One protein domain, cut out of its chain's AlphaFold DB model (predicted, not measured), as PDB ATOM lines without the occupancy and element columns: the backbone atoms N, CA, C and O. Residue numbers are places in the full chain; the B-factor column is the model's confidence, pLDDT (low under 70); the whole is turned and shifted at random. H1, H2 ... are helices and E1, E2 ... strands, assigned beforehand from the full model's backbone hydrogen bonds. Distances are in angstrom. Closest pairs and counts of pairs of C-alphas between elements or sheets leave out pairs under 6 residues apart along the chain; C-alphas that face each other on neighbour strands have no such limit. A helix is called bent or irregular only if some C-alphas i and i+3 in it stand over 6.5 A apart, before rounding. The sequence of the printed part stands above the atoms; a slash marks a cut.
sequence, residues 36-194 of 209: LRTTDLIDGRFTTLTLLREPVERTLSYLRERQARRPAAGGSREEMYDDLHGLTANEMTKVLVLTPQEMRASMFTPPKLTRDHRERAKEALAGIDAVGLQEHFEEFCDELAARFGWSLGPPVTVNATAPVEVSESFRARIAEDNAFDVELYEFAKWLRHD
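AT A GLANCE: This is residues 36 to 194 of the 209 residues of an uncharacterized protein of Solirubrobacterales bacterium (UniProt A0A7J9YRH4). What is the main picture? H9 packs along H6, meets H4 with its residues 180 to 184 and runs past a small sheet of two short strands, E1 and E2; H1 and H5 sit beyond H4, and H2, H3 and H8 make the opposite end, where H2 and H8 meet near their ends as a corner, at Val 56 and Ala 175. H7 packs on the two strands but touches no helix, and the long link of residues 149 to 167 leads from it back to H8. How is it made up? The 159 printed residues hold nine named helices and two named strands in the order H1 E1 H2 H3 H4 H5 H6 E2 H7 H8 H9; the class is mostly helix, and the sheet, E1 beside E2, is parallel. The whole is compact, with a radius of gyration of the C-alphas of 17.0 A and spans of 47 by 39 by 30 A.

IN THESE COORDINATES: Where does the first half run? H1 is residues 36 to 41, from C-alpha 36 at (73.594, 113.437, 140.468), neither bent nor irregular, but only just: C-alphas 36 and 39 are 6.4 A apart. E1 is residues 49 to 52, H2 is 55 to 69 and 21.3 A long, H3 is 77 to 82, H4 is 91 to 97 and H5 is 100 to 105. And the second half? H6 is residues 115 to 126, 17.0 A long, E2 is 130 to 133, and H7 is 134 to 148, irregular, with C-alphas 135 and 138 8.5 A apart. H8 is residues 168 to 177, and H9, residues 179 to 193, 21.4 A long, ends with C-alpha 193 at (82.364, 122.186, 121.181).

HOW THE PARTS SIT: How do the strands pair? E1 and E2 are parallel at 21 degrees, with N 50 and O 130 3.1 A apart, within hydrogen-bond range; with H2 to H6 between them they form a strand-helix-strand unit, two parallel neighbour strands joined through helices. The closest C-alphas of E2 and H7 are those of Gly 132 and Phe 140, 5.6 A apart. Which helices touch? Among them, H9 touches H6 at a shallow tilt of 27 degrees, the same way, closest at C-alphas 118 and 180, 6.3 A; H4 touches H6, closest at C-alphas 96 and 121, 5.4 A. H1 touches H5, closest at C-alphas 37 and 100, 6.4 A; H2 touches H8 with residues 55 to 59 alone, closest at C-alphas 56 and 175, 5.9 A; H2 and H3 only just touch, with 3 pairs of C-alphas within 8 A. What of the helix backbones? Each O i to N i+4 pair is within hydrogen-bond range in H2, H3, H5, H6, H8 and H9, against 2 of 3 in H4, 9 of 11 in H7 and 0 of 2 in H1, where 3 of 3 O i to N i+3 pairs are.

THE WHOLE: How far does it reach? The two C-alphas farthest apart are those of Gly 44 and Gly 74, 47.6 A, and residues 69 to 74 stand free. Is it whole and sure? The printed part has no cut, and the link from H7 to H8 is long. The mean pLDDT of the printed part is 85.9, with 19 residues under 70, among them 71 to 74 and 104 to 111.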
ATOM      1  N   LEU A  36      74.266 112.169 140.803       90.81
ATOM      2  CA  LEU A  36      73.594 113.437 140.468       90.81
ATOM      3  C   LEU A  36      72.220 113.574 141.146       90.81
ATOM      4  O   LEU A  36      71.870 114.627 141.684       90.81
ATOM      5  N   ARG A  37      71.475 112.464 141.197       88.81
ATOM      6  CA  ARG A  37      70.143 112.347 141.813       88.81
ATOM      7  C   ARG A  37      70.140 112.508 143.338       88.81
ATOM      8  O   ARG A  37      69.079 112.483 143.952       88.81
ATOM      9  N   THR A  38      71.296 112.733 143.966       88.69
ATOM     10  CA  THR A  38      71.372 113.196 145.360       88.69
ATOM     11  C   THR A  38      70.639 114.524 145.544       88.69
ATOM     12  O   THR A  38      70.047 114.735 146.597       88.69
ATOM     13  N   THR A  39      70.620 115.387 144.523       91.38
ATOM     14  CA  THR A  39      69.871 116.658 144.533       91.38
ATOM     15  C   THR A  39      68.361 116.464 144.708       91.38
ATOM     16  O   THR A  39      67.735 117.254 145.401       91.38
ATOM     17  N   ASP A  40      67.799 115.357 144.213       89.56
ATOM     18  CA  ASP A  40      66.383 114.993 144.402       89.56
ATOM     19  C   ASP A  40      66.076 114.535 145.846       89.56
ATOM     20  O   ASP A  40      64.924 114.313 146.220       89.56
ATOM     21  N   LEU A  41      67.114 114.330 146.664       88.12
ATOM     22  CA  LEU A  41      67.024 113.787 148.018       88.12
ATOM     23  C   LEU A  41      67.335 114.806 149.114       88.12
ATOM     24  O   LEU A  41      67.200 114.464 150.295       88.12
ATOM     25  N   ILE A  42      67.754 116.016 148.763       89.19
ATOM     26  CA  ILE A  42      68.133 117.059 149.714       89.19
ATOM     27  C   ILE A  42      67.395 118.356 149.386       89.19
ATOM     28  O   ILE A  42      67.184 118.686 148.224       89.19
ATOM     29  N   ASP A  43      67.008 119.095 150.421       86.69
ATOM     30  CA  ASP A  43      66.285 120.350 150.240       86.69
ATOM     31  C   ASP A  43      67.237 121.470 149.812       86.69
ATOM     32  O   ASP A  43      68.323 121.638 150.375       86.69
ATOM     33  N   GLY A  44      66.808 122.272 148.840       86.25
ATOM     34  CA  GLY A  44      67.538 123.452 148.387       86.25
ATOM     35  C   GLY A  44      67.574 123.585 146.871       86.25
ATOM     36  O   GLY A  44      67.068 122.747 146.130       86.25
ATOM     37  N   ARG A  45      68.175 124.682 146.408       87.94
ATOM     38  CA  ARG A  45      68.560 124.854 145.005       87.94
ATOM     39  C   ARG A  45      70.069 124.727 144.928       87.94
ATOM     40  O   ARG A  45      70.773 125.434 145.646       87.94
ATOM     41  N   PHE A  46      70.541 123.841 144.065       92.12
ATOM     42  CA  PHE A  46      71.958 123.559 143.896       92.12
ATOM     43  C   PHE A  46      72.363 123.885 142.471       92.12
ATOM     44  O   PHE A  46      71.644 123.547 141.538       92.12
ATOM     45  N   THR A  47      73.529 124.504 142.331       92.88
ATOM     46  CA  THR A  47      74.261 124.508 141.070       92.88
ATOM     47  C   THR A  47      75.059 123.213 141.005       92.88
ATOM     48  O   THR A  47      75.871 122.933 141.892       92.88
ATOM     49  N   THR A  48      74.815 122.415 139.978       94.94
ATOM     50  CA  THR A  48      75.463 121.127 139.742       94.94
ATOM     51  C   THR A  48      76.631 121.288 138.785       94.94
ATOM     52  O   THR A  48      76.530 121.942 137.752       94.94
ATOM     53  N   LEU A  49      77.763 120.685 139.133       94.12
ATOM     54  CA  LEU A  49      78.984 120.737 138.339       94.12
ATOM     55  C   LEU A  49      79.526 119.318 138.214       94.12
ATOM     56  O   LEU A  49      79.492 118.562 139.188       94.12
ATOM     57  N   THR A  50      80.055 118.958 137.049       94.44
ATOM     58  CA  THR A  50      80.775 117.692 136.879       94.44
ATOM     59  C   THR A  50      81.986 117.859 135.976       94.44
ATOM     60  O   THR A  50      82.001 118.720 135.098       94.44
ATOM     61  N   LEU A  51      82.991 117.010 136.179       93.69
ATOM     62  CA  LEU A  51      84.082 116.824 135.234       93.69
ATOM     63  C   LEU A  51      84.134 115.364 134.814       93.69
ATOM     64  O   LEU A  51      84.203 114.467 135.658       93.69
ATOM     65  N   LEU A  52      84.143 115.141 133.506       95.94
ATOM     66  CA  LEU A  52      84.424 113.834 132.932       95.94
ATOM     67  C   LEU A  52      85.894 113.744 132.528       95.94
ATOM     68  O   LEU A  52      86.593 114.746 132.418       95.94
ATOM     69  N   ARG A  53      86.375 112.527 132.316       95.00
ATOM     70  CA  ARG A  53      87.737 112.240 131.863       95.00
ATOM     71  C   ARG A  53      87.670 111.148 130.815       95.00
ATOM     72  O   ARG A  53      86.773 110.311 130.906       95.00
ATOM     73  N   GLU A  54      88.622 111.114 129.888       95.31
ATOM     74  CA  GLU A  54      88.707 110.025 128.918       95.31
ATOM     75  C   GLU A  54      88.662 108.656 129.653       95.31
ATOM     76  O   GLU A  54      89.442 108.440 130.593       95.31
ATOM     77  N   PRO A  55      87.705 107.762 129.327       95.19
ATOM     78  CA  PRO A  55      87.423 106.568 130.129       95.19
ATOM     79  C   PRO A  55      88.595 105.596 130.282       95.19
ATOM     80  O   PRO A  55      88.771 105.005 131.361       95.19
ATOM     81  N   VAL A  56      89.406 105.425 129.234       93.69
ATOM     82  CA  VAL A  56      90.565 104.528 129.272       93.69
ATOM     83  C   VAL A  56      91.633 105.106 130.199       93.69
ATOM     84  O   VAL A  56      92.071 104.434 131.135       93.69
ATOM     85  N   GLU A  57      91.991 106.375 130.038       92.12
ATOM     86  CA  GLU A  57      92.959 107.078 130.876       92.12
ATOM     87  C   GLU A  57      92.490 107.217 132.324       92.12
ATOM     88  O   GLU A  57      93.301 107.106 133.251       92.12
ATOM     89  N   ARG A  58      91.185 107.397 132.555       92.31
ATOM     90  CA  ARG A  58      90.583 107.341 133.893       92.31
ATOM     91  C   ARG A  58      90.850 105.985 134.550       92.31
ATOM     92  O   ARG A  58      91.321 105.942 135.689       92.31
ATOM     93  N   THR A  59      90.589 104.894 133.835       91.81
ATOM     94  CA  THR A  59      90.800 103.526 134.330       91.81
ATOM     95  C   THR A  59      92.280 103.248 134.588       91.81
ATOM     96  O   THR A  59      92.649 102.793 135.672       91.81
ATOM     97  N   LEU A  60      93.154 103.590 133.640       90.62
ATOM     98  CA  LEU A  60      94.600 103.422 133.791       90.62
ATOM     99  C   LEU A  60      95.141 104.241 134.970       90.62
ATOM    100  O   LEU A  60      95.974 103.751 135.732       90.62
ATOM    101  N   SER A  61      94.638 105.461 135.174       88.69
ATOM    102  CA  SER A  61      94.987 106.296 136.327       88.69
ATOM    103  C   SER A  61      94.612 105.642 137.652       88.69
ATOM    104  O   SER A  61      95.420 105.654 138.581       88.69
ATOM    105  N   TYR A  62      93.426 105.041 137.734       87.94
ATOM    106  CA  TYR A  62      92.988 104.315 138.924       87.94
ATOM    107  C   TYR A  62      93.878 103.096 139.213       87.94
ATOM    108  O   TYR A  62      94.310 102.889 140.351       87.94
ATOM    109  N   LEU A  63      94.231 102.322 138.181       88.31
ATOM    110  CA  LEU A  63      95.149 101.186 138.317       88.31
ATOM    111  C   LEU A  63      96.539 101.632 138.806       88.31
ATOM    112  O   LEU A  63      97.114 100.982 139.680       88.31
ATOM    113  N   ARG A  64      97.060 102.763 138.304       86.81
ATOM    114  CA  ARG A  64      98.340 103.342 138.763       86.81
ATOM    115  C   ARG A  64      98.291 103.733 140.237       86.81
ATOM    116  O   ARG A  64      99.200 103.388 140.990       86.81
ATOM    117  N   GLU A  65      97.229 104.412 140.660       85.00
ATOM    118  CA  GLU A  65      97.050 104.791 142.062       85.00
ATOM    119  C   GLU A  65      96.973 103.556 142.974       85.00
ATOM    120  O   GLU A  65      97.632 103.498 144.017       85.00
ATOM    121  N   ARG A  66      96.213 102.531 142.571       83.94
ATOM    122  CA  ARG A  66      96.079 101.282 143.332       83.94
ATOM    123  C   ARG A  66      97.414 100.549 143.458       83.94
ATOM    124  O   ARG A  66      97.749 100.105 144.556       83.94
ATOM    125  N   GLN A  67      98.183 100.472 142.373       83.00
ATOM    126  CA  GLN A  67      99.526  99.891 142.371       83.00
ATOM    127  C   GLN A  67     100.467 100.658 143.313       83.00
ATOM    128  O   GLN A  67     101.157 100.041 144.123       83.00
ATOM    129  N   ALA A  68     100.446 101.995 143.276       83.00
ATOM    130  CA  ALA A  68     101.255 102.833 144.162       83.00
ATOM    131  C   ALA A  68     100.885 102.660 145.648       83.00
ATOM    132  O   ALA A  68     101.759 102.700 146.512       83.00
ATOM    133  N   ARG A  69      99.602 102.419 145.956       82.38
ATOM    134  CA  ARG A  69      99.115 102.138 147.320       82.38
ATOM    135  C   ARG A  69      99.395 100.704 147.787       82.38
ATOM    136  O   ARG A  69      99.359 100.448 148.989       82.38
ATOM    137  N   ARG A  70      99.639  99.760 146.870       79.44
ATOM    138  CA  ARG A  70      99.890  98.336 147.170       79.44
ATOM    139  C   ARG A  70     101.106  97.784 146.409       79.44
ATOM    140  O   ARG A  70     100.973  96.789 145.697       79.44
ATOM    141  N   PRO A  71     102.308  98.357 146.592       68.44
ATOM    142  CA  PRO A  71     103.489  97.948 145.829       68.44
ATOM    143  C   PRO A  71     103.897  96.490 146.091       68.44
ATOM    144  O   PRO A  71     104.453  95.839 145.213       68.44
ATOM    145  N   ALA A  72     103.581  95.952 147.275       64.25
ATOM    146  CA  ALA A  72     103.907  94.582 147.670       64.25
ATOM    147  C   ALA A  72     102.931  93.510 147.143       64.25
ATOM    148  O   ALA A  72     103.193  92.328 147.334       64.25
ATOM    149  N   ALA A  73     101.810  93.892 146.514       64.94
ATOM    150  CA  ALA A  73     100.810  92.928 146.046       64.94
ATOM    151  C   ALA A  73     101.280  92.105 144.831       64.94
ATOM    152  O   ALA A  73     100.711  91.050 144.572       64.94
ATOM    153  N   GLY A  74     102.327  92.552 144.121       63.03
ATOM    154  CA  GLY A  74     102.744  91.935 142.859       63.03
ATOM    155  C   GLY A  74     101.657  92.031 141.777       63.03
ATOM    156  O   GLY A  74     100.559  92.524 142.025       63.03
ATOM    157  N   GLY A  75     101.979  91.598 140.560       72.75
ATOM    158  CA  GLY A  75     101.023  91.512 139.453       72.75
ATOM    159  C   GLY A  75     101.126  92.627 138.407       72.75
ATOM    160  O   GLY A  75     101.551  93.758 138.665       72.75
ATOM    161  N   SER A  76     100.753  92.262 137.190       84.12
ATOM    162  CA  SER A  76     100.548  93.140 136.047       84.12
ATOM    163  C   SER A  76      99.284  93.991 136.223       84.12
ATOM    164  O   SER A  76      98.406  93.711 137.039       84.12
ATOM    165  N   ARG A  77      99.169  95.062 135.431       84.56
ATOM    166  CA  ARG A  77      97.969  95.918 135.440       84.56
ATOM    167  C   ARG A  77      96.732  95.196 134.920       84.56
ATOM    168  O   ARG A  77      95.639  95.522 135.361       84.56
ATOM    169  N   GLU A  78      96.920  94.248 134.008       87.44
ATOM    170  CA  GLU A  78      95.854  93.414 133.454       87.44
ATOM    171  C   GLU A  78      95.280  92.498 134.543       87.44
ATOM    172  O   GLU A  78      94.074  92.508 134.751       87.44
ATOM    173  N   GLU A  79      96.126  91.849 135.351       87.31
ATOM    174  CA  GLU A  79      95.674  91.055 136.508       87.31
ATOM    175  C   GLU A  79      94.943  91.921 137.547       87.31
ATOM    176  O   GLU A  79      93.866  91.570 138.026       87.31
ATOM    177  N   MET A  80      95.479  93.109 137.859       85.69
ATOM    178  CA  MET A  80      94.798  94.044 138.765       85.69
ATOM    179  C   MET A  80      93.454  94.529 138.216       85.69
ATOM    180  O   MET A  80      92.575  94.875 139.009       85.69
ATOM    181  N   TYR A  81      93.328  94.630 136.894       88.56
ATOM    182  CA  TYR A  81      92.101  95.021 136.216       88.56
ATOM    183  C   TYR A  81      91.073  93.891 136.228       88.56
ATOM    184  O   TYR A  81      89.910  94.150 136.529       88.56
ATOM    185  N   ASP A  82      91.504  92.650 136.006       87.19
ATOM    186  CA  ASP A  82      90.658  91.458 136.098       87.19
ATOM    187  C   ASP A  82      90.025  91.323 137.491       87.19
ATOM    188  O   ASP A  82      88.817  91.111 137.601       87.19
ATOM    189  N   ASP A  83      90.792  91.579 138.556       82.94
ATOM    190  CA  ASP A  83      90.294  91.601 139.942       82.94
ATOM    191  C   ASP A  83      89.203  92.659 140.200       82.94
ATOM    192  O   ASP A  83      88.469  92.588 141.189       82.94
ATOM    193  N   LEU A  84      89.141  93.695 139.362       77.31
ATOM    194  CA  LEU A  84      88.198  94.812 139.470       77.31
ATOM    195  C   LEU A  84      87.075  94.732 138.439       77.31
ATOM    196  O   LEU A  84      86.187  95.591 138.438       77.31
ATOM    197  N   HIS A  85      87.127  93.746 137.548       71.12
ATOM    198  CA  HIS A  85      86.274  93.691 136.380       71.12
ATOM    199  C   HIS A  85      84.789  93.719 136.783       71.12
ATOM    200  O   HIS A  85      84.329  92.969 137.645       71.12
ATOM    201  N   GLY A  86      84.038  94.649 136.188       68.50
ATOM    202  CA  GLY A  86      82.633  94.927 136.505       68.50
ATOM    203  C   GLY A  86      82.392  95.880 137.689       68.50
ATOM    204  O   GLY A  86      81.386  96.595 137.688       68.50
ATOM    205  N   LEU A  87      83.312  95.972 138.658       70.81
ATOM    206  CA  LEU A  87      83.166  96.881 139.805       70.81
ATOM    207  C   LEU A  87      83.423  98.337 139.424       70.81
ATOM    208  O   LEU A  87      82.705  99.208 139.891       70.81
ATOM    209  N   THR A  88      84.410  98.597 138.566       74.75
ATOM    210  CA  THR A  88      84.830  99.959 138.182       74.75
ATOM    211  C   THR A  88      84.436 100.347 136.759       74.75
ATOM    212  O   THR A  88      84.811 101.423 136.285       74.75
ATOM    213  N   ALA A  89      83.690  99.480 136.073       86.69
ATOM    214  CA  ALA A  89      83.263  99.706 134.700       86.69
ATOM    215  C   ALA A  89      82.113 100.721 134.644       86.69
ATOM    216  O   ALA A  89      81.160 100.611 135.419       86.69
ATOM    217  N   ASN A  90      82.165 101.657 133.699       91.75
ATOM    218  CA  ASN A  90      81.112 102.640 133.420       91.75
ATOM    219  C   ASN A  90      80.703 103.505 134.630       91.75
ATOM    220  O   ASN A  90      79.525 103.794 134.849       91.75
ATOM    221  N   GLU A  91      81.667 103.862 135.477       89.00
ATOM    222  CA  GLU A  91      81.418 104.628 136.703       89.00
ATOM    223  C   GLU A  91      80.895 106.040 136.435       89.00
ATOM    224  O   GLU A  91      80.035 106.503 137.184       89.00
ATOM    225  N   MET A  92      81.358 106.717 135.375       93.25
ATOM    226  CA  MET A  92      80.858 108.061 135.055       93.25
ATOM    227  C   MET A  92      79.380 108.012 134.653       93.25
ATOM    228  O   MET A  92      78.592 108.851 135.077       93.25
ATOM    229  N   THR A  93      78.974 106.981 133.915       93.50
ATOM    230  CA  THR A  93      77.573 106.724 133.576       93.50
ATOM    231  C   THR A  93      76.763 106.389 134.825       93.50
ATOM    232  O   THR A  93      75.707 106.985 135.045       93.50
ATOM    233  N   LYS A  94      77.251 105.475 135.680       89.00
ATOM    234  CA  LYS A  94      76.558 105.053 136.912       89.00
ATOM    235  C   LYS A  94      76.188 106.244 137.796       89.00
ATOM    236  O   LYS A  94      75.035 106.349 138.212       89.00
ATOM    237  N   VAL A  95      77.118 107.172 138.041       88.81
ATOM    238  CA  VAL A  95      76.848 108.332 138.914       88.81
ATOM    239  C   VAL A  95      75.789 109.290 138.355       88.81
ATOM    240  O   VAL A  95      75.186 110.033 139.127       88.81
ATOM    241  N   LEU A  96      75.509 109.265 137.050       91.50
ATOM    242  CA  LEU A  96      74.457 110.089 136.441       91.50
ATOM    243  C   LEU A  96      73.083 109.412 136.448       91.50
ATOM    244  O   LEU A  96      72.060 110.095 136.518       91.50
ATOM    245  N   VAL A  97      73.044 108.080 136.375       88.56
ATOM    246  CA  VAL A  97      71.796 107.331 136.136       88.56
ATOM    247  C   VAL A  97      71.191 106.707 137.383       88.56
ATOM    248  O   VAL A  97      69.996 106.402 137.364       88.56
ATOM    249  N   LEU A  98      71.992 106.522 138.438       84.94
ATOM    250  CA  LEU A  98      71.545 105.911 139.688       84.94
ATOM    251  C   LEU A  98      70.316 106.636 140.234       84.94
ATOM    252  O   LEU A  98      70.336 107.837 140.508       84.94
ATOM    253  N   THR A  99      69.237 105.882 140.404       80.69
ATOM    254  CA  THR A  99      68.004 106.385 140.999       80.69
ATOM    255  C   THR A  99      68.134 106.475 142.519       80.69
ATOM    256  O   THR A  99      68.872 105.700 143.135       80.69
ATOM    257  N   PRO A 100      67.337 107.333 143.177       77.81
ATOM    258  CA  PRO A 100      67.248 107.356 144.633       77.81
ATOM    259  C   PRO A 100      66.975 105.992 145.283       77.81
ATOM    260  O   PRO A 100      67.430 105.736 146.397       77.81
ATOM    261  N   GLN A 101      66.228 105.113 144.607       73.94
ATOM    262  CA  GLN A 101      65.943 103.767 145.096       73.94
ATOM    263  C   GLN A 101      67.191 102.875 145.053       73.94
ATOM    264  O   GLN A 101      67.496 102.215 146.044       73.94
ATOM    265  N   GLU A 102      67.938 102.892 143.949       75.12
ATOM    266  CA  GLU A 102      69.186 102.128 143.796       75.12
ATOM    267  C   GLU A 102      70.270 102.623 144.760       75.12
ATOM    268  O   GLU A 102      70.942 101.815 145.402       75.12
ATOM    269  N   MET A 103      70.362 103.943 144.960       72.44
ATOM    270  CA  MET A 103      71.264 104.550 145.945       72.44
ATOM    271  C   MET A 103      70.988 104.056 147.373       72.44
ATOM    272  O   MET A 103      71.923 103.859 148.148       72.44
ATOM    273  N   ARG A 104      69.711 103.840 147.727       67.38
ATOM    274  CA  ARG A 104      69.298 103.328 149.047       67.38
ATOM    275  C   ARG A 104      69.485 101.817 149.192       67.38
ATOM    276  O   ARG A 104      69.657 101.353 150.314       67.38
ATOM    277  N   ALA A 105      69.414 101.059 148.097       62.84
ATOM    278  CA  ALA A 105      69.504  99.601 148.128       62.84
ATOM    279  C   ALA A 105      70.934  99.115 148.411       62.84
ATOM    280  O   ALA A 105      71.118  98.251 149.265       62.84
ATOM    281  N   SER A 106      71.935  99.669 147.718       56.62
ATOM    282  CA  SER A 106      73.369  99.516 148.007       56.62
ATOM    283  C   SER A 106      74.171 100.229 146.919       56.62
ATOM    284  O   SER A 106      74.070  99.867 145.749       56.62
ATOM    285  N   MET A 107      75.055 101.162 147.285       54.53
ATOM    286  CA  MET A 107      76.019 101.724 146.324       54.53
ATOM    287  C   MET A 107      77.043 100.702 145.808       54.53
ATOM    288  O   MET A 107      77.727 100.965 144.826       54.53
ATOM    289  N   PHE A 108      77.133  99.528 146.440       55.25
ATOM    290  CA  PHE A 108      78.049  98.451 146.057       55.25
ATOM    291  C   PHE A 108      77.396  97.378 145.181       55.25
ATOM    292  O   PHE A 108      78.065  96.428 144.780       55.25
ATOM    293  N   THR A 109      76.100  97.501 144.879       56.50
ATOM    294  CA  THR A 109      75.403  96.615 143.935       56.50
ATOM    295  C   THR A 109      74.951  97.445 142.739       56.50
ATOM    296  O   THR A 109      73.776  97.803 142.647       56.50
ATOM    297  N   PRO A 110      75.886  97.821 141.849       58.44
ATOM    298  CA  PRO A 110      75.560  98.687 140.733       58.44
ATOM    299  C   PRO A 110      74.524  98.024 139.814       58.44
ATOM    300  O   PRO A 110      74.580  96.807 139.594       58.44
ATOM    301  N   PRO A 111      73.589  98.807 139.255       65.81
ATOM    302  CA  PRO A 111      72.606  98.283 138.326       65.81
ATOM    303  C   PRO A 111      73.296  97.748 137.074       65.81
ATOM    304  O   PRO A 111      74.317  98.272 136.615       65.81
ATOM    305  N   LYS A 112      72.713  96.704 136.482       77.50
ATOM    306  CA  LYS A 112      73.117  96.263 135.150       77.50
ATOM    307  C   LYS A 112      72.748  97.364 134.158       77.50
ATOM    308  O   LYS A 112      71.567  97.580 133.889       77.50
ATOM    309  N   LEU A 113      73.756  98.045 133.619       83.94
ATOM    310  CA  LEU A 113      73.539  99.110 132.647       83.94
ATOM    311  C   LEU A 113      72.917  98.561 131.361       83.94
ATOM    312  O   LEU A 113      73.202  97.451 130.907       83.94
ATOM    313  N   THR A 114      72.039  99.368 130.782       87.69
ATOM    314  CA  THR A 114      71.318  99.084 129.542       87.69
ATOM    315  C   THR A 114      71.390 100.313 128.642       87.69
ATOM    316  O   THR A 114      71.802 101.390 129.070       87.69
ATOM    317  N   ARG A 115      70.930 100.178 127.397       86.38
ATOM    318  CA  ARG A 115      70.817 101.313 126.475       86.38
ATOM    319  C   ARG A 115      69.929 102.444 127.012       86.38
ATOM    320  O   ARG A 115      70.211 103.597 126.734       86.38
ATOM    321  N   ASP A 116      68.902 102.127 127.797       88.12
ATOM    322  CA  ASP A 116      68.052 103.141 128.437       88.12
ATOM    323  C   ASP A 116      68.852 104.012 129.417       88.12
ATOM    324  O   ASP A 116      68.803 105.238 129.360       88.12
ATOM    325  N   HIS A 117      69.691 103.380 130.245       89.31
ATOM    326  CA  HIS A 117      70.587 104.100 131.152       89.31
ATOM    327  C   HIS A 117      71.515 105.047 130.392       89.31
ATOM    328  O   HIS A 117      71.755 106.161 130.836       89.31
ATOM    329  N   ARG A 118      72.004 104.634 129.223       89.75
ATOM    330  CA  ARG A 118      72.867 105.469 128.388       89.75
ATOM    331  C   ARG A 118      72.204 106.774 127.962       89.75
ATOM    332  O   ARG A 118      72.811 107.828 128.110       89.75
ATOM    333  N   GLU A 119      70.985 106.711 127.431       92.25
ATOM    334  CA  GLU A 119      70.286 107.925 126.989       92.25
ATOM    335  C   GLU A 119      69.940 108.813 128.184       92.25
ATOM    336  O   GLU A 119      70.225 110.009 128.167       92.25
ATOM    337  N   ARG A 120      69.489 108.209 129.291       91.31
ATOM    338  CA  ARG A 120      69.273 108.928 130.553       91.31
ATOM    339  C   ARG A 120      70.541 109.597 131.084       91.31
ATOM    340  O   ARG A 120      70.446 110.665 131.678       91.31
ATOM    341  N   ALA A 121      71.717 108.996 130.895       94.56
ATOM    342  CA  ALA A 121      72.990 109.593 131.292       94.56
ATOM    343  C   ALA A 121      73.313 110.835 130.454       94.56
ATOM    344  O   ALA A 121      73.756 111.836 131.008       94.56
ATOM    345  N   LYS A 122      73.061 110.789 129.139       95.38
ATOM    346  CA  LYS A 122      73.247 111.935 128.236       95.38
ATOM    347  C   LYS A 122      72.270 113.064 128.568       95.38
ATOM    348  O   LYS A 122      72.686 114.211 128.690       95.38
ATOM    349  N   GLU A 123      70.997 112.740 128.793       94.94
ATOM    350  CA  GLU A 123      69.987 113.705 129.247       94.94
ATOM    351  C   GLU A 123      70.365 114.338 130.589       94.94
ATOM    352  O   GLU A 123      70.313 115.557 130.739       94.94
ATOM    353  N   ALA A 124      70.792 113.515 131.552       94.69
ATOM    354  CA  ALA A 124      71.269 113.978 132.847       94.69
ATOM    355  C   ALA A 124      72.477 114.910 132.700       94.69
ATOM    356  O   ALA A 124      72.478 115.985 133.293       94.69
ATOM    357  N   LEU A 125      73.471 114.533 131.888       96.38
ATOM    358  CA  LEU A 125      74.663 115.341 131.641       96.38
ATOM    359  C   LEU A 125      74.311 116.695 131.014       96.38
ATOM    360  O   LEU A 125      74.823 117.716 131.458       96.38
ATOM    361  N   ALA A 126      73.409 116.713 130.030       95.25
ATOM    362  CA  ALA A 126      72.944 117.942 129.387       95.25
ATOM    363  C   ALA A 126      72.154 118.864 130.336       95.25
ATOM    364  O   ALA A 126      72.021 120.054 130.061       95.25
ATOM    365  N   GLY A 127      71.612 118.321 131.430       93.75
ATOM    366  CA  GLY A 127      70.917 119.078 132.469       93.75
ATOM    367  C   GLY A 127      71.818 119.620 133.585       93.75
ATOM    368  O   GLY A 127      71.321 120.370 134.421       93.75
ATOM    369  N   ILE A 128      73.102 119.245 133.633       95.19
ATOM    370  CA  ILE A 128      74.051 119.754 134.634       95.19
ATOM    371  C   ILE A 128      74.424 121.201 134.303       95.19
ATOM    372  O   ILE A 128      74.677 121.532 133.146       95.19
ATOM    373  N   ASP A 129      74.502 122.063 135.322       94.12
ATOM    374  CA  ASP A 129      74.711 123.498 135.107       94.12
ATOM    375  C   ASP A 129      76.048 123.802 134.431       94.12
ATOM    376  O   ASP A 129      76.084 124.677 133.567       94.12
ATOM    377  N   ALA A 130      77.130 123.104 134.792       93.50
ATOM    378  CA  ALA A 130      78.402 123.177 134.071       93.50
ATOM    379  C   ALA A 130      79.104 121.812 133.978       93.50
ATOM    380  O   ALA A 130      79.250 121.092 134.973       93.50
ATOM    381  N   VAL A 131      79.582 121.489 132.777       95.38
ATOM    382  CA  VAL A 131      80.247 120.223 132.452       95.38
ATOM    383  C   VAL A 131      81.647 120.514 131.924       95.38
ATOM    384  O   VAL A 131      81.810 121.211 130.926       95.38
ATOM    385  N   GLY A 132      82.658 119.959 132.588       94.94
ATOM    386  CA  GLY A 132      84.060 120.067 132.200       94.94
ATOM    387  C   GLY A 132      84.649 118.739 131.731       94.94
ATOM    388  O   GLY A 132      84.098 117.664 131.973       94.94
ATOM    389  N   LEU A 133      85.818 118.828 131.099       95.12
ATOM    390  CA  LEU A 133      86.671 117.683 130.789       95.12
ATOM    391  C   LEU A 133      87.986 117.837 131.554       95.12
ATOM    392  O   LEU A 133      88.551 118.929 131.596       95.12
ATOM    393  N   GLN A 134      88.475 116.759 132.160       92.69
ATOM    394  CA  GLN A 134      89.680 116.767 132.988       92.69
ATOM    395  C   GLN A 134      90.920 117.216 132.201       92.69
ATOM    396  O   GLN A 134      91.821 117.823 132.774       92.69
ATOM    397  N   GLU A 135      90.969 116.932 130.901       90.50
ATOM    398  CA  GLU A 135      92.056 117.339 130.003       90.50
ATOM    399  C   GLU A 135      92.092 118.864 129.788       90.50
ATOM    400  O   GLU A 135      93.143 119.413 129.468       90.50
ATOM    401  N   HIS A 136      90.970 119.543 130.047       91.94
ATOM    402  CA  HIS A 136      90.775 120.993 129.959       91.94
ATOM    403  C   HIS A 136      90.412 121.586 131.333       91.94
ATOM    404  O   HIS A 136      89.560 122.469 131.444       91.94
ATOM    405  N   PHE A 137      91.018 121.058 132.405       90.94
ATOM    406  CA  PHE A 137      90.690 121.430 133.785       90.94
ATOM    407  C   PHE A 137      90.851 122.931 134.058       90.94
ATOM    408  O   PHE A 137      89.977 123.532 134.673       90.94
ATOM    409  N   GLU A 138      91.949 123.533 133.594       91.19
ATOM    410  CA  GLU A 138      92.227 124.957 133.825       91.19
ATOM    411  C   GLU A 138      91.183 125.847 133.143       91.19
ATOM    412  O   GLU A 138      90.597 126.708 133.792       91.19
ATOM    413  N   GLU A 139      90.850 125.551 131.883       91.62
ATOM    414  CA  GLU A 139      89.789 126.244 131.142       91.62
ATOM    415  C   GLU A 139      88.431 126.120 131.850       91.62
ATOM    416  O   GLU A 139      87.658 127.075 131.911       91.62
ATOM    417  N   PHE A 140      88.129 124.947 132.420       91.94
ATOM    418  CA  PHE A 140      86.911 124.761 133.204       91.94
ATOM    419  C   PHE A 140      86.932 125.585 134.500       91.94
ATOM    420  O   PHE A 140      85.922 126.187 134.855       91.94
ATOM    421  N   CYS A 141      88.066 125.673 135.200       91.25
ATOM    422  CA  CYS A 141      88.202 126.547 136.368       91.25
ATOM    423  C   CYS A 141      87.978 128.024 136.017       91.25
ATOM    424  O   CYS A 141      87.277 128.712 136.764       91.25
ATOM    425  N   ASP A 142      88.520 128.489 134.892       90.62
ATOM    426  CA  ASP A 142      88.316 129.855 134.403       90.62
ATOM    427  C   ASP A 142      86.838 130.119 134.076       90.62
ATOM    428  O   ASP A 142      86.291 131.156 134.466       90.62
ATOM    429  N   GLU A 143      86.153 129.155 133.451       90.94
ATOM    430  CA  GLU A 143      84.709 129.216 133.194       90.94
ATOM    431  C   GLU A 143      83.908 129.344 134.500       90.94
ATOM    432  O   GLU A 143      83.050 130.221 134.624       90.94
ATOM    433  N   LEU A 144      84.205 128.513 135.507       91.06
ATOM    434  CA  LEU A 144      83.527 128.567 136.805       91.06
ATOM    435  C   LEU A 144      83.793 129.886 137.540       91.06
ATOM    436  O   LEU A 144      82.875 130.453 138.141       91.06
ATOM    437  N   ALA A 145      85.030 130.384 137.488       91.50
ATOM    438  CA  ALA A 145      85.400 131.668 138.067       91.50
ATOM    439  C   ALA A 145      84.618 132.815 137.409       91.50
ATOM    440  O   ALA A 145      84.027 133.635 138.115       91.50
ATOM    441  N   ALA A 146      84.537 132.829 136.076       90.62
ATOM    442  CA  ALA A 146      83.794 133.833 135.321       90.62
ATOM    443  C   ALA A 146      82.277 133.749 135.561       90.62
ATOM    444  O   ALA A 146      81.623 134.771 135.768       90.62
ATOM    445  N   ARG A 147      81.713 132.536 135.562       90.69
ATOM    446  CA  ARG A 147      80.265 132.307 135.650       90.69
ATOM    447  C   ARG A 147      79.702 132.499 137.053       90.69
ATOM    448  O   ARG A 147      78.598 133.018 137.201       90.69
ATOM    449  N   PHE A 148      80.437 132.070 138.077       88.81
ATOM    450  CA  PHE A 148      79.953 132.055 139.461       88.81
ATOM    451  C   PHE A 148      80.681 133.048 140.376       88.81
ATOM    452  O   PHE A 148      80.370 133.125 141.565       88.81
ATOM    453  N   GLY A 149      81.641 133.814 139.846       88.69
ATOM    454  CA  GLY A 149      82.432 134.772 140.620       88.69
ATOM    455  C   GLY A 149      83.356 134.099 141.638       88.69
ATOM    456  O   GLY A 149      83.639 134.671 142.693       88.69
ATOM    457  N   TRP A 150      83.771 132.857 141.380       87.69
ATOM    458  CA  TRP A 150      84.611 132.089 142.297       87.69
ATOM    459  C   TRP A 150      86.072 132.538 142.233       87.69
ATOM    460  O   TRP A 150      86.637 132.729 141.162       87.69
ATOM    461  N   SER A 151      86.712 132.643 143.399       86.62
ATOM    462  CA  SER A 151      88.157 132.858 143.518       86.62
ATOM    463  C   SER A 151      88.840 131.532 143.851       86.62
ATOM    464  O   SER A 151      89.071 131.230 145.022       86.62
ATOM    465  N   LEU A 152      89.137 130.734 142.825       82.62
ATOM    466  CA  LEU A 152      89.690 129.380 142.981       82.62
ATOM    467  C   LEU A 152      91.199 129.349 143.280       82.62
ATOM    468  O   LEU A 152      91.695 128.355 143.804       82.62
ATOM    469  N   GLY A 153      91.916 130.445 143.006       84.38
ATOM    470  CA  GLY A 153      93.378 130.464 143.062       84.38
ATOM    471  C   GLY A 153      94.010 129.645 141.926       84.38
ATOM    472  O   GLY A 153      93.302 129.198 141.024       84.38
ATOM    473  N   PRO A 154      95.343 129.468 141.927       80.88
ATOM    474  CA  PRO A 154      96.010 128.666 140.910       80.88
ATOM    475  C   PRO A 154      95.640 127.177 141.049       80.88
ATOM    476  O   PRO A 154      95.567 126.674 142.179       80.88
ATOM    477  N   PRO A 155      95.465 126.447 139.933       79.31
ATOM    478  CA  PRO A 155      95.261 125.004 139.951       79.31
ATOM    479  C   PRO A 155      96.380 124.277 140.704       79.31
ATOM    480  O   PRO A 155      97.568 124.531 140.499       79.31
ATOM    481  N   VAL A 156      96.005 123.329 141.566       81.94
ATOM    482  CA  VAL A 156      96.955 122.446 142.255       81.94
ATOM    483  C   VAL A 156      96.838 121.053 141.658       81.94
ATOM    484  O   VAL A 156      95.797 120.407 141.757       81.94
ATOM    485  N   THR A 157      97.927 120.566 141.069       77.88
ATOM    486  CA  THR A 157      97.976 119.197 140.550       77.88
ATOM    487  C   THR A 157      98.248 118.218 141.688       77.88
ATOM    488  O   THR A 157      99.317 118.229 142.296       77.88
ATOM    489  N   VAL A 158      97.285 117.339 141.955       73.12
ATOM    490  CA  VAL A 158      97.400 116.235 142.918       73.12
ATOM    491  C   VAL A 158      97.216 114.898 142.203       73.12
ATOM    492  O   VAL A 158      96.508 114.819 141.203       73.12
ATOM    493  N   ASN A 159      97.852 113.835 142.704       67.06
ATOM    494  CA  ASN A 159      97.773 112.477 142.136       67.06
ATOM    495  C   ASN A 159      98.274 112.346 140.682       67.06
ATOM    496  O   ASN A 159      97.859 111.439 139.955       67.06
ATOM    497  N   ALA A 160      99.198 113.215 140.258       70.25
ATOM    498  CA  ALA A 160      99.898 113.048 138.991       70.25
ATOM    499  C   ALA A 160     100.699 111.742 139.014       70.25
ATOM    500  O   ALA A 160     101.613 111.554 139.817       70.25
ATOM    501  N   THR A 161     100.337 110.825 138.125       66.75
ATOM    502  CA  THR A 161     101.047 109.565 137.915       66.75
ATOM    503  C   THR A 161     101.663 109.604 136.527       66.75
ATOM    504  O   THR A 161     101.003 110.030 135.580       66.75
ATOM    505  N   ALA A 162     102.931 109.200 136.408       68.94
ATOM    506  CA  ALA A 162     103.613 109.178 135.119       68.94
ATOM    507  C   ALA A 162     102.829 108.305 134.117       68.94
ATOM    508  O   ALA A 162     102.360 107.226 134.510       68.94
ATOM    509  N   PRO A 163     102.677 108.740 132.852       68.12
ATOM    510  CA  PRO A 163     102.137 107.891 131.801       68.12
ATOM    511  C   PRO A 163     102.965 106.610 131.706       68.12
ATOM    512  O   PRO A 163     104.193 106.646 131.776       68.12
ATOM    513  N   VAL A 164     102.291 105.472 131.580       67.81
ATOM    514  CA  VAL A 164     102.948 104.188 131.343       67.81
ATOM    515  C   VAL A 164     102.303 103.577 130.120       67.81
ATOM    516  O   VAL A 164     101.079 103.462 130.066       67.81
ATOM    517  N   GLU A 165     103.141 103.182 129.171       78.69
ATOM    518  CA  GLU A 165     102.701 102.468 127.983       78.69
ATOM    519  C   GLU A 165     102.065 101.132 128.377       78.69
ATOM    520  O   GLU A 165     102.616 100.346 129.157       78.69
ATOM    521  N   VAL A 166     100.872 100.899 127.846       87.69
ATOM    522  CA  VAL A 166     100.120  99.648 127.946       87.69
ATOM    523  C   VAL A 166      99.825  99.161 126.537       87.69
ATOM    524  O   VAL A 166      99.849  99.947 125.594       87.69
ATOM    525  N   SER A 167      99.558  97.866 126.376       93.56
ATOM    526  CA  SER A 167      99.250  97.316 125.057       93.56
ATOM    527  C   SER A 167      97.971  97.938 124.479       93.56
ATOM    528  O   SER A 167      96.998  98.176 125.199       93.56
ATOM    529  N   GLU A 168      97.940  98.151 123.162       94.31
ATOM    530  CA  GLU A 168      96.732  98.611 122.458       94.31
ATOM    531  C   GLU A 168      95.555  97.647 122.652       94.31
ATOM    532  O   GLU A 168      94.417  98.071 122.825       94.31
ATOM    533  N   SER A 169      95.828  96.340 122.726       95.38
ATOM    534  CA  SER A 169      94.815  95.332 123.056       95.38
ATOM    535  C   SER A 169      94.197  95.552 124.436       95.38
ATOM    536  O   SER A 169      92.991  95.375 124.600       95.38
ATOM    537  N   PHE A 170      94.991  95.965 125.428       93.88
ATOM    538  CA  PHE A 170      94.472  96.246 126.762       93.88
ATOM    539  C   PHE A 170      93.680  97.555 126.799       93.88
ATOM    540  O   PHE A 170      92.609  97.597 127.405       93.88
ATOM    541  N   ARG A 171      94.137  98.599 126.093       94.75
ATOM    542  CA  ARG A 171      93.361  99.842 125.915       94.75
ATOM    543  C   ARG A 171      92.001  99.565 125.271       94.75
ATOM    544  O   ARG A 171      90.987 100.029 125.787       94.75
ATOM    545  N   ALA A 172      91.977  98.771 124.199       95.69
ATOM    546  CA  ALA A 172      90.751  98.392 123.503       95.69
ATOM    547  C   ALA A 172      89.788  97.614 124.413       95.69
ATOM    548  O   ALA A 172      88.602  97.929 124.452       95.69
ATOM    549  N   ARG A 173      90.306  96.666 125.204       94.88
ATOM    550  CA  ARG A 173      89.508  95.936 126.196       94.88
ATOM    551  C   ARG A 173      88.895  96.872 127.242       94.88
ATOM    552  O   ARG A 173      87.698  96.799 127.493       94.88
ATOM    553  N   ILE A 174      89.687  97.785 127.814       94.44
ATOM    554  CA  ILE A 174      89.176  98.775 128.776       94.44
ATOM    555  C   ILE A 174      88.066  99.619 128.141       94.44
ATOM    556  O   ILE A 174      87.066  99.893 128.803       94.44
ATOM    557  N   ALA A 175      88.237 100.040 126.884       95.81
ATOM    558  CA  ALA A 175      87.234 100.818 126.164       95.81
ATOM    559  C   ALA A 175      85.936 100.025 125.942       95.81
ATOM    560  O   ALA A 175      84.855 100.576 126.135       95.81
ATOM    561  N   GLU A 176      86.028  98.739 125.593       95.12
ATOM    562  CA  GLU A 176      84.871  97.847 125.436       95.12
ATOM    563  C   GLU A 176      84.112  97.664 126.758       95.12
ATOM    564  O   GLU A 176      82.901  97.889 126.822       95.12
ATOM    565  N   ASP A 177      84.829  97.373 127.842       93.38
ATOM    566  CA  ASP A 177      84.246  97.213 129.177       93.38
ATOM    567  C   ASP A 177      83.616  98.531 129.690       93.38
ATOM    568  O   ASP A 177      82.669  98.517 130.484       93.38
ATOM    569  N   ASN A 178      84.097  99.682 129.202       94.50
ATOM    570  CA  ASN A 178      83.610 101.028 129.524       94.50
ATOM    571  C   ASN A 178      82.828 101.696 128.374       94.50
ATOM    572  O   ASN A 178      82.793 102.926 128.290       94.50
ATOM    573  N   ALA A 179      82.185 100.921 127.496       95.19
ATOM    574  CA  ALA A 179      81.544 101.456 126.291       95.19
ATOM    575  C   ALA A 179      80.501 102.565 126.556       95.19
ATOM    576  O   ALA A 179      80.366 103.488 125.751       95.19
ATOM    577  N   PHE A 180      79.779 102.521 127.685       95.44
ATOM    578  CA  PHE A 180      78.823 103.579 128.031       95.44
ATOM    579  C   PHE A 180      79.527 104.880 128.418       95.44
ATOM    580  O   PHE A 180      79.098 105.949 127.989       95.44
ATOM    581  N   ASP A 181      80.628 104.790 129.170       96.31
ATOM    582  CA  ASP A 181      81.450 105.951 129.514       96.31
ATOM    583  C   ASP A 181      82.131 106.545 128.274       96.31
ATOM    584  O   ASP A 181      82.232 107.766 128.180       96.31
ATOM    585  N   VAL A 182      82.545 105.717 127.305       97.25
ATOM    586  CA  VAL A 182      83.093 106.181 126.013       97.25
ATOM    587  C   VAL A 182      82.057 106.993 125.246       97.25
ATOM    588  O   VAL A 182      82.330 108.127 124.856       97.25
ATOM    589  N   GLU A 183      80.841 106.470 125.085       96.50
ATOM    590  CA  GLU A 183      79.769 107.223 124.428       96.50
ATOM    591  C   GLU A 183      79.380 108.501 125.188       96.50
ATOM    592  O   GLU A 183      79.090 109.524 124.565       96.50
ATOM    593  N   LEU A 184      79.347 108.456 126.523       97.06
ATOM    594  CA  LEU A 184      79.040 109.617 127.357       97.06
ATOM    595  C   LEU A 184      80.121 110.699 127.229       97.06
ATOM    596  O   LEU A 184      79.791 111.880 127.133       97.06
ATOM    597  N   TYR A 185      81.395 110.306 127.207       97.50
ATOM    598  CA  TYR A 185      82.525 111.220 127.064       97.50
ATOM    599  C   TYR A 185      82.540 111.898 125.688       97.50
ATOM    600  O   TYR A 185      82.711 113.113 125.605       97.50
ATOM    601  N   GLU A 186      82.273 111.158 124.609       96.56
ATOM    602  CA  GLU A 186      82.135 111.756 123.274       96.56
ATOM    603  C   GLU A 186      80.938 112.715 123.191       96.56
ATOM    604  O   GLU A 186      81.045 113.794 122.605       96.56
ATOM    605  N   PHE A 187      79.821 112.389 123.847       96.38
ATOM    606  CA  PHE A 187      78.696 113.318 123.967       96.38
ATOM    607  C   PHE A 187      79.065 114.581 124.764       96.38
ATOM    608  O   PHE A 187      78.674 115.684 124.387       96.38
ATOM    609  N   ALA A 188      79.866 114.452 125.824       96.06
ATOM    610  CA  ALA A 188      80.360 115.586 126.601       96.06
ATOM    611  C   ALA A 188      81.286 116.498 125.786       96.06
ATOM    612  O   ALA A 188      81.177 117.718 125.874       96.06
ATOM    613  N   LYS A 189      82.166 115.921 124.957       95.06
ATOM    614  CA  LYS A 189      82.981 116.685 124.002       95.06
ATOM    615  C   LYS A 189      82.100 117.469 123.039       95.06
ATOM    616  O   LYS A 189      82.326 118.661 122.852       95.06
ATOM    617  N   TRP A 190      81.074 116.830 122.476       92.56
ATOM    618  CA  TRP A 190      80.113 117.513 121.611       92.56
ATOM    619  C   TRP A 190      79.424 118.685 122.332       92.56
ATOM    620  O   TRP A 190      79.431 119.791 121.800       92.56
ATOM    621  N   LEU A 191      78.951 118.492 123.572       90.38
ATOM    622  CA  LEU A 191      78.342 119.556 124.388       90.38
ATOM    623  C   LEU A 191      79.265 120.758 124.646       90.38
ATOM    624  O   LEU A 191      78.761 121.855 124.859       90.38
ATOM    625  N   ARG A 192      80.590 120.561 124.683       83.56
ATOM    626  CA  ARG A 192      81.557 121.655 124.899       83.56
ATOM    627  C   ARG A 192      82.020 122.329 123.610       83.56
ATOM    628  O   ARG A 192      82.469 123.468 123.666       83.56
ATOM    629  N   HIS A 193      81.973 121.630 122.479       77.88
ATOM    630  CA  HIS A 193      82.364 122.186 121.181       77.88
ATOM    631  C   HIS A 193      81.227 122.937 120.490       77.88
ATOM    632  O   HIS A 193      81.489 123.906 119.780       77.88
ATOM    633  N   ASP A 194      79.990 122.483 120.672       60.44
ATOM    634  CA  ASP A 194      78.807 123.169 120.172       60.44
ATOM    635  C   ASP A 194      78.333 124.133 121.264       60.44
ATOM    636  O   ASP A 194      78.010 123.708 122.369       60.44
TER     637      ASP A 194